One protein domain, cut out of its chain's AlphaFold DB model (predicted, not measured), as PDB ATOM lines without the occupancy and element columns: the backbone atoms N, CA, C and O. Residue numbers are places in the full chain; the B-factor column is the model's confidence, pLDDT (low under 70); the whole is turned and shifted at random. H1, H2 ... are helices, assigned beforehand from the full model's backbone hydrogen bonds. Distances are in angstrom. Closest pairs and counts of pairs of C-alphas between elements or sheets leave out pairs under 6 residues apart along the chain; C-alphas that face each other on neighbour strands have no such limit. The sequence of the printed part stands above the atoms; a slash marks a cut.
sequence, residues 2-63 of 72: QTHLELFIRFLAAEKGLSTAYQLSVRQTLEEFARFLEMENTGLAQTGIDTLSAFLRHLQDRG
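What this domain is: This is residues 2 to 63 of the 72 residues of the protein "Integrase" of Bacteroides ovatus (UniProt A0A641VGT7). A helical hairpin of H1 and H2 makes one side of this domain, and the third helix, H3, crosses near the far part of H2, close to it but not clearly touching. H2, the longest helix, is the backbone of the picture: H1 folds back along residues 23 to 31 of it, and H3 comes nearest at Phe 36. The printed part has 62 residues with three named helices, in the order H1, H2, H3, and no named strand; the class is all helix. It is only just compact, close to loose, with a radius of gyration of the C-alphas of 12.6 A, and its C-alphas span 32 by 27 by 17 A.

How they stand to each other: Start at Gln 2 and go along H1, residues 2 to 16, then through a tight link of 3 residues into H2, residues 20 to 39. H1 and H2 touch, and the closest C-alphas are those of Ile 9 and Gln 23, 6.4 A apart. They form a helical hairpin, running opposite ways at a shallow tilt of 30 degrees. H2 touches H1 with residues 23 to 31 alone. Go on from H2 through a short link of 9 residues to H3, residues 49 to 61. H2 and H3 are close but not clearly touching, with 2 pairs of C-alphas within 8 A; the closest are those of Phe 36 and Phe 55, 6.9 A apart. Their lines are only just about perpendicular, at 72 degrees. H1 and H3 are apart. In H1, H2 and H3 every backbone O i to N i+4 pair is within hydrogen-bond range.

Where its parts are: Find C-alpha 2 at (16.323, 3.183, -26.540), where H1 begins; its 15 residues run 20.7 A to C-alpha 16. Next find C-alpha 20 at (8.061, 18.026, -19.116); from there the 20 residues of H2 run 28.7 A to C-alpha 39. H3 has 13 residues and measures 18.3 A from C-alpha 49 to C-alpha 61, which you find at (26.560, 21.567, -38.664).

The domain as a whole: Look at Gly 17 and Asn 41 for the two C-alphas farthest apart, 34.1 A. The printed part has no cut, and neither link is long. The mean pLDDT of the printed part is 74.6. Look in the B-factor column for values under 70 at residue 2, residues 4 to 6, 12 to 18, 44 to 46 and 62 to 63.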
ATOM      1  N   GLN A   2      17.612   2.643 -27.020       61.12
ATOM      2  CA  GLN A   2      16.323   3.183 -26.540       61.12
ATOM      3  C   GLN A   2      16.018   2.904 -25.055       61.12
ATOM      4  O   GLN A   2      15.711   3.835 -24.321       61.12
ATOM      5  N   THR A   3      16.225   1.675 -24.572       70.56
ATOM      6  CA  THR A   3      16.000   1.328 -23.155       70.56
ATOM      7  C   THR A   3      16.854   2.157 -22.186       70.56
ATOM      8  O   THR A   3      16.380   2.555 -21.127       70.56
ATOM      9  N   HIS A   4      18.103   2.470 -22.549       67.75
ATOM     10  CA  HIS A   4      18.973   3.314 -21.722       67.75
ATOM     11  C   HIS A   4      18.532   4.783 -21.744       67.75
ATOM     12  O   HIS A   4      18.623   5.454 -20.718       67.75
ATOM     13  N   LEU A   5      17.998   5.263 -22.873       67.94
ATOM     14  CA  LEU A   5      17.434   6.612 -22.973       67.94
ATOM     15  C   LEU A   5      16.201   6.770 -22.084       67.94
ATOM     16  O   LEU A   5      16.086   7.747 -21.351       67.94
ATOM     17  N   GLU A   6      15.297   5.794 -22.099       69.19
ATOM     18  CA  GLU A   6      14.090   5.825 -21.271       69.19
ATOM     19  C   GLU A   6      14.405   5.779 -19.773       69.19
ATOM     20  O   GLU A   6      13.797   6.517 -18.992       69.19
ATOM     21  N   LEU A   7      15.388   4.966 -19.373       71.25
ATOM     22  CA  LEU A   7      15.868   4.911 -17.992       71.25
ATOM     23  C   LEU A   7      16.485   6.244 -17.553       71.25
ATOM     24  O   LEU A   7      16.190   6.714 -16.455       71.25
ATOM     25  N   PHE A   8      17.269   6.894 -18.415       71.12
ATOM     26  CA  PHE A   8      17.876   8.190 -18.114       71.12
ATOM     27  C   PHE A   8      16.843   9.328 -18.046       71.12
ATOM     28  O   PHE A   8      16.919  10.185 -17.168       71.12
ATOM     29  N   ILE A   9      15.821   9.307 -18.907       70.00
ATOM     30  CA  ILE A   9      14.689  10.247 -18.839       70.00
ATOM     31  C   ILE A   9      13.917  10.069 -17.526       70.00
ATOM     32  O   ILE A   9      13.597  11.057 -16.867       70.00
ATOM     33  N   ARG A  10      13.638   8.823 -17.118       70.44
ATOM     34  CA  ARG A  10      12.993   8.535 -15.825       70.44
ATOM     35  C   ARG A  10      13.837   8.996 -14.648       70.44
ATOM     36  O   ARG A  10      13.285   9.550 -13.707       70.44
ATOM     37  N   PHE A  11      15.146   8.798 -14.719       72.94
ATOM     38  CA  PHE A  11      16.090   9.284 -13.723       72.94
ATOM     39  C   PHE A  11      16.065  10.817 -13.618       72.94
ATOM     40  O   PHE A  11      15.878  11.346 -12.528       72.94
ATOM     41  N   LEU A  12      16.119  11.539 -14.741       67.44
ATOM     42  CA  LEU A  12      15.983  13.003 -14.772       67.44
ATOM     43  C   LEU A  12      14.638  13.487 -14.215       67.44
ATOM     44  O   LEU A  12      14.589  14.476 -13.483       67.44
ATOM     45  N   ALA A  13      13.549  12.795 -14.546       66.38
ATOM     46  CA  ALA A  13      12.220  13.115 -14.039       66.38
ATOM     47  C   ALA A  13      12.110  12.891 -12.519       66.38
ATOM     48  O   ALA A  13      11.510  13.711 -11.829       66.38
ATOM     49  N   ALA A  14      12.703  11.809 -12.007       67.81
ATOM     50  CA  ALA A  14      12.627  11.417 -10.602       67.81
ATOM     51  C   ALA A  14      13.591  12.200  -9.695       67.81
ATOM     52  O   ALA A  14      13.199  12.602  -8.605       67.81
ATOM     53  N   GLU A  15      14.831  12.436 -10.131       63.59
ATOM     54  CA  GLU A  15      15.857  13.062  -9.287       63.59
ATOM     55  C   GLU A  15      15.926  14.584  -9.404       63.59
ATOM     56  O   GLU A  15      16.294  15.258  -8.444       63.59
ATOM     57  N   LYS A  16      15.616  15.150 -10.575       64.25
ATOM     58  CA  LYS A  16      15.779  16.593 -10.820       64.25
ATOM     59  C   LYS A  16      14.459  17.357 -10.878       64.25
ATOM     60  O   LYS A  16      14.498  18.582 -10.934       64.25
ATOM     61  N   GLY A  17      13.310  16.669 -10.876       63.03
ATOM     62  CA  GLY A  17      11.988  17.308 -10.939       63.03
ATOM     63  C   GLY A  17      11.824  18.222 -12.159       63.03
ATOM     64  O   GLY A  17      11.186  19.269 -12.083       63.03
ATOM     65  N   LEU A  18      12.473  17.873 -13.274       63.97
ATOM     66  CA  LEU A  18      12.549  18.734 -14.452       63.97
ATOM     67  C   LEU A  18      11.203  18.817 -15.166       63.97
ATOM     68  O   LEU A  18      10.514  17.810 -15.344       63.97
ATOM     69  N   SER A  19      10.870  20.021 -15.635       75.12
ATOM     70  CA  SER A  19       9.660  20.283 -16.417       75.12
ATOM     71  C   SER A  19       9.566  19.363 -17.641       75.12
ATOM     72  O   SER A  19      10.573  19.073 -18.291       75.12
ATOM     73  N   THR A  20       8.352  18.936 -17.992       73.06
ATOM     74  CA  THR A  20       8.061  18.026 -19.116       73.06
ATOM     75  C   THR A  20       8.690  18.491 -20.435       73.06
ATOM     76  O   THR A  20       9.165  17.673 -21.220       73.06
ATOM     77  N   ALA A  21       8.762  19.807 -20.660       73.12
ATOM     78  CA  ALA A  21       9.403  20.390 -21.839       73.12
ATOM     79  C   ALA A  21      10.918  20.113 -21.893       73.12
ATOM     80  O   ALA A  21      11.467  19.837 -22.958       73.12
ATOM     81  N   TYR A  22      11.590  20.131 -20.741       74.12
ATOM     82  CA  TYR A  22      13.012  19.812 -20.654       74.12
ATOM     83  C   TYR A  22      13.254  18.313 -20.846       74.12
ATOM     84  O   TYR A  22      14.162  17.933 -21.578       74.12
ATOM     85  N   GLN A  23      12.398  17.457 -20.276       74.31
ATOM     86  CA  GLN A  23      12.461  16.009 -20.514       74.31
ATOM     87  C   GLN A  23      12.336  15.680 -22.009       74.31
ATOM     88  O   GLN A  23      13.089  14.860 -22.529       74.31
ATOM     89  N   LEU A  24      11.427  16.359 -22.716       78.75
ATOM     90  CA  LEU A  24      11.256  16.201 -24.158       78.75
ATOM     91  C   LEU A  24      12.490  16.680 -24.943       78.75
ATOM     92  O   LEU A  24      12.932  15.983 -25.852       78.75
ATOM     93  N   SER A  25      13.068  17.826 -24.574       75.12
ATOM     94  CA  SER A  25      14.288  18.355 -25.203       75.12
ATOM     95  C   SER A  25      15.493  17.422 -25.017       75.12
ATOM     96  O   SER A  25      16.214  17.112 -25.971       75.12
ATOM     97  N   VAL A  26      15.668  16.881 -23.807       78.00
ATOM     98  CA  VAL A  26      16.718  15.894 -23.519       78.00
ATOM     99  C   VAL A  26      16.487  14.610 -24.309       78.00
ATOM    100  O   VAL A  26      17.436  14.077 -24.877       78.00
ATOM    101  N   ARG A  27      15.238  14.136 -24.410       81.12
ATOM    102  CA  ARG A  27      14.909  12.958 -25.222       81.12
ATOM    103  C   ARG A  27      15.306  13.169 -26.679       81.12
ATOM    104  O   ARG A  27      16.033  12.342 -27.208       81.12
ATOM    105  N   GLN A  28      14.897  14.283 -27.284       81.00
ATOM    106  CA  GLN A  28      15.237  14.593 -28.676       81.00
ATOM    107  C   GLN A  28      16.753  14.628 -28.887       81.00
ATOM    108  O   GLN A  28      17.259  14.018 -29.822       81.00
ATOM    109  N   THR A  29      17.492  15.267 -27.977       80.38
ATOM    110  CA  THR A  29      18.963  15.332 -28.045       80.38
ATOM    111  C   THR A  29      19.596  13.940 -27.972       80.38
ATOM    112  O   THR A  29      20.530  13.630 -28.708       80.38
ATOM    113  N   LEU A  30      19.079  13.084 -27.094       80.75
ATOM    114  CA  LEU A  30      19.561  11.721 -26.911       80.75
ATOM    115  C   LEU A  30      19.195  10.787 -28.074       80.75
ATOM    116  O   LEU A  30      19.982   9.909 -28.423       80.75
ATOM    117  N   GLU A  31      18.025  10.966 -28.682       83.50
ATOM    118  CA  GLU A  31      17.630  10.253 -29.900       83.50
ATOM    119  C   GLU A  31      18.525  10.641 -31.080       83.50
ATOM    120  O   GLU A  31      18.993   9.765 -31.809       83.50
ATOM    121  N   GLU A  32      18.836  11.930 -31.232       82.69
ATOM    122  CA  GLU A  32      19.792  12.398 -32.239       82.69
ATOM    123  C   GLU A  32      21.196  11.847 -31.985       82.69
ATOM    124  O   GLU A  32      21.878  11.442 -32.925       82.69
ATOM    125  N   PHE A  33      21.615  11.755 -30.721       81.69
ATOM    126  CA  PHE A  33      22.883  11.120 -30.373       81.69
ATOM    127  C   PHE A  33      22.913   9.636 -30.747       81.69
ATOM    128  O   PHE A  33      23.897   9.161 -31.308       81.69
ATOM    129  N   ALA A  34      21.828   8.902 -30.491       83.19
ATOM    130  CA  ALA A  34      21.726   7.505 -30.895       83.19
ATOM    131  C   ALA A  34      21.818   7.349 -32.422       83.19
ATOM    132  O   ALA A  34      22.598   6.524 -32.891       83.19
ATOM    133  N   ARG A  35      21.111   8.192 -33.188       82.94
ATOM    134  CA  ARG A  35      21.199   8.207 -34.660       82.94
ATOM    135  C   ARG A  35      22.606   8.535 -35.151       82.94
ATOM    136  O   ARG A  35      23.074   7.924 -36.108       82.94
ATOM    137  N   PHE A  36      23.286   9.480 -34.503       83.19
ATOM    138  CA  PHE A  36      24.670   9.823 -34.821       83.19
ATOM    139  C   PHE A  36      25.608   8.628 -34.609       83.19
ATOM    140  O   PHE A  36      26.401   8.312 -35.490       83.19
ATOM    141  N   LEU A  37      25.472   7.911 -33.490       83.81
ATOM    142  CA  LEU A  37      26.269   6.711 -33.224       83.81
ATOM    143  C   LEU A  37      26.002   5.581 -34.226       83.81
ATOM    144  O   LEU A  37      26.940   4.890 -34.618       83.81
ATOM    145  N   GLU A  38      24.753   5.407 -34.668       83.75
ATOM    146  CA  GLU A  38      24.420   4.458 -35.738       83.75
ATOM    147  C   GLU A  38      25.086   4.844 -37.067       83.75
ATOM    148  O   GLU A  38      25.606   3.976 -37.769       83.75
ATOM    149  N   MET A  39      25.127   6.141 -37.389       83.00
ATOM    150  CA  MET A  39      25.764   6.661 -38.603       83.00
ATOM    151  C   MET A  39      27.289   6.477 -38.580       83.00
ATOM    152  O   MET A  39      27.871   6.049 -39.574       83.00
ATOM    153  N   GLU A  40      27.917   6.714 -37.427       80.00
ATOM    154  CA  GLU A  40      29.358   6.520 -37.205       80.00
ATOM    155  C   GLU A  40      29.731   5.048 -36.932       80.00
ATOM    156  O   GLU A  40      30.883   4.752 -36.610       80.00
ATOM    157  N   ASN A  41      28.765   4.118 -36.997       79.62
ATOM    158  CA  ASN A  41      28.916   2.696 -36.645       79.62
ATOM    159  C   ASN A  41      29.624   2.470 -35.290       79.62
ATOM    160  O   ASN A  41      30.328   1.481 -35.083       79.62
ATOM    161  N   THR A  42      29.466   3.415 -34.363       76.31
ATOM    162  CA  THR A  42      30.189   3.438 -33.094       76.31
ATOM    163  C   THR A  42      29.306   2.850 -32.005       76.31
ATOM    164  O   THR A  42      28.224   3.354 -31.700       76.31
ATOM    165  N   GLY A  43      29.773   1.767 -31.387       70.94
ATOM    166  CA  GLY A  43      29.076   1.172 -30.254       70.94
ATOM    167  C   GLY A  43      29.117   2.077 -29.021       70.94
ATOM    168  O   GLY A  43      30.124   2.719 -28.744       70.94
ATOM    169  N   LEU A  44      28.059   2.042 -28.205       68.62
ATOM    170  CA  LEU A  44      27.968   2.759 -26.921       68.62
ATOM    171  C   LEU A  44      29.216   2.603 -26.031       68.62
ATOM    172  O   LEU A  44      29.642   3.563 -25.398       68.62
ATOM    173  N   ALA A  45      29.815   1.411 -26.007       69.31
ATOM    174  CA  ALA A  45      31.010   1.107 -25.215       69.31
ATOM    175  C   ALA A  45      32.312   1.714 -25.777       69.31
ATOM    176  O   ALA A  45      33.308   1.782 -25.068       69.31
ATOM    177  N   GLN A  46      32.307   2.128 -27.044       67.31
ATOM    178  CA  GLN A  46      33.428   2.778 -27.730       67.31
ATOM    179  C   GLN A  46      33.263   4.302 -27.769       67.31
ATOM    180  O   GLN A  46      34.134   5.007 -28.272       67.31
ATOM    181  N   THR A  47      32.156   4.812 -27.225       70.19
ATOM    182  CA  THR A  47      31.881   6.243 -27.140       70.19
ATOM    183  C   THR A  47      32.883   6.905 -26.200       70.19
ATOM    184  O   THR A  47      32.856   6.682 -24.989       70.19
ATOM    185  N   GLY A  48      33.761   7.726 -26.765       74.56
ATOM    186  CA  GLY A  48      34.761   8.493 -26.031       74.56
ATOM    187  C   GLY A  48      34.557  10.000 -26.159       74.56
ATOM    188  O   GLY A  48      33.568  10.482 -26.716       74.56
ATOM    189  N   ILE A  49      35.541  10.751 -25.667       76.56
ATOM    190  CA  ILE A  49      35.592  12.216 -25.794       76.56
ATOM    191  C   ILE A  49      35.619  12.631 -27.275       76.56
ATOM    192  O   ILE A  49      34.986  13.619 -27.653       76.56
ATOM    193  N   ASP A  50      36.281  11.851 -28.131       76.69
ATOM    194  CA  ASP A  50      36.349  12.080 -29.576       76.69
ATOM    195  C   ASP A  50      34.975  11.957 -30.247       76.69
ATOM    196  O   ASP A  50      34.574  12.833 -31.013       76.69
ATOM    197  N   THR A  51      34.200  10.927 -29.890       77.62
ATOM    198  CA  THR A  51      32.834  10.715 -30.394       77.62
ATOM    199  C   THR A  51      31.893  11.832 -29.942       77.62
ATOM    200  O   THR A  51      31.069  12.309 -30.718       77.62
ATOM    201  N   LEU A  52      32.043  12.296 -28.697       77.44
ATOM    202  CA  LEU A  52      31.317  13.453 -28.162       77.44
ATOM    203  C   LEU A  52      31.668  14.743 -28.907       77.44
ATOM    204  O   LEU A  52      30.780  15.519 -29.248       77.44
ATOM    205  N   SER A  53      32.948  14.959 -29.204       78.81
ATOM    206  CA  SER A  53      33.410  16.123 -29.966       78.81
ATOM    207  C   SER A  53      32.877  16.102 -31.401       78.81
ATOM    208  O   SER A  53      32.422  17.127 -31.914       78.81
ATOM    209  N   ALA A  54      32.862  14.925 -32.033       83.12
ATOM    210  CA  ALA A  54      32.271  14.720 -33.350       83.12
ATOM    211  C   ALA A  54      30.753  14.962 -33.336       83.12
ATOM    212  O   ALA A  54      30.235  15.644 -34.218       83.12
ATOM    213  N   PHE A  55      30.056  14.507 -32.291       82.19
ATOM    214  CA  PHE A  55      28.632  14.770 -32.105       82.19
ATOM    215  C   PHE A  55      28.325  16.259 -31.895       82.19
ATOM    216  O   PHE A  55      27.401  16.788 -32.510       82.19
ATOM    217  N   LEU A  56      29.112  16.972 -31.083       79.00
ATOM    218  CA  LEU A  56      28.963  18.421 -30.907       79.00
ATOM    219  C   LEU A  56      29.152  19.165 -32.232       79.00
ATOM    220  O   LEU A  56      28.391  20.083 -32.539       79.00
ATOM    221  N   ARG A  57      30.117  18.734 -33.052       81.50
ATOM    222  CA  ARG A  57      30.315  19.288 -34.395       81.50
ATOM    223  C   ARG A  57      29.153  18.948 -35.333       81.50
ATOM    224  O   ARG A  57      28.733  19.811 -36.095       81.50
ATOM    225  N   HIS A  58      28.583  17.746 -35.227       80.81
ATOM    226  CA  HIS A  58      27.379  17.342 -35.960       80.81
ATOM    227  C   HIS A  58      26.156  18.196 -35.589       80.81
ATOM    228  O   HIS A  58      25.417  18.631 -36.469       80.81
ATOM    229  N   LEU A  59      25.962  18.496 -34.300       77.62
ATOM    230  CA  LEU A  59      24.895  19.385 -33.826       77.62
ATOM    231  C   LEU A  59      25.070  20.830 -34.319       77.62
ATOM    232  O   LEU A  59      24.083  21.499 -34.636       77.62
ATOM    233  N   GLN A  60      26.315  21.311 -34.394       72.94
ATOM    234  CA  GLN A  60      26.637  22.629 -34.948       72.94
ATOM    235  C   GLN A  60      26.360  22.700 -36.458       72.94
ATOM    236  O   GLN A  60      25.766  23.675 -36.916       72.94
ATOM    237  N   ASP A  61      26.741  21.665 -37.208       72.31
ATOM    238  CA  ASP A  61      26.560  21.567 -38.664       72.31
ATOM    239  C   ASP A  61      25.080  21.458 -39.071       72.31
ATOM    240  O   ASP A  61      24.617  22.154 -39.972       72.31
ATOM    241  N   ARG A  62      24.292  20.679 -38.318       69.44
ATOM    242  CA  ARG A  62      22.837  20.513 -38.508       69.44
ATOM    243  C   ARG A  62      22.014  21.776 -38.255       69.44
ATOM    244  O   ARG A  62      20.803  21.759 -38.470       69.44
ATOM    245  N   GLY A  63      22.620  22.862 -37.783       58.19
ATOM    246  CA  GLY A  63      21.894  24.106 -37.591       58.19
ATOM    247  C   GLY A  63      20.938  24.083 -36.396       58.19
ATOM    248  O   GLY A  63      19.897  24.733 -36.447       58.19
TER     249      GLY A  63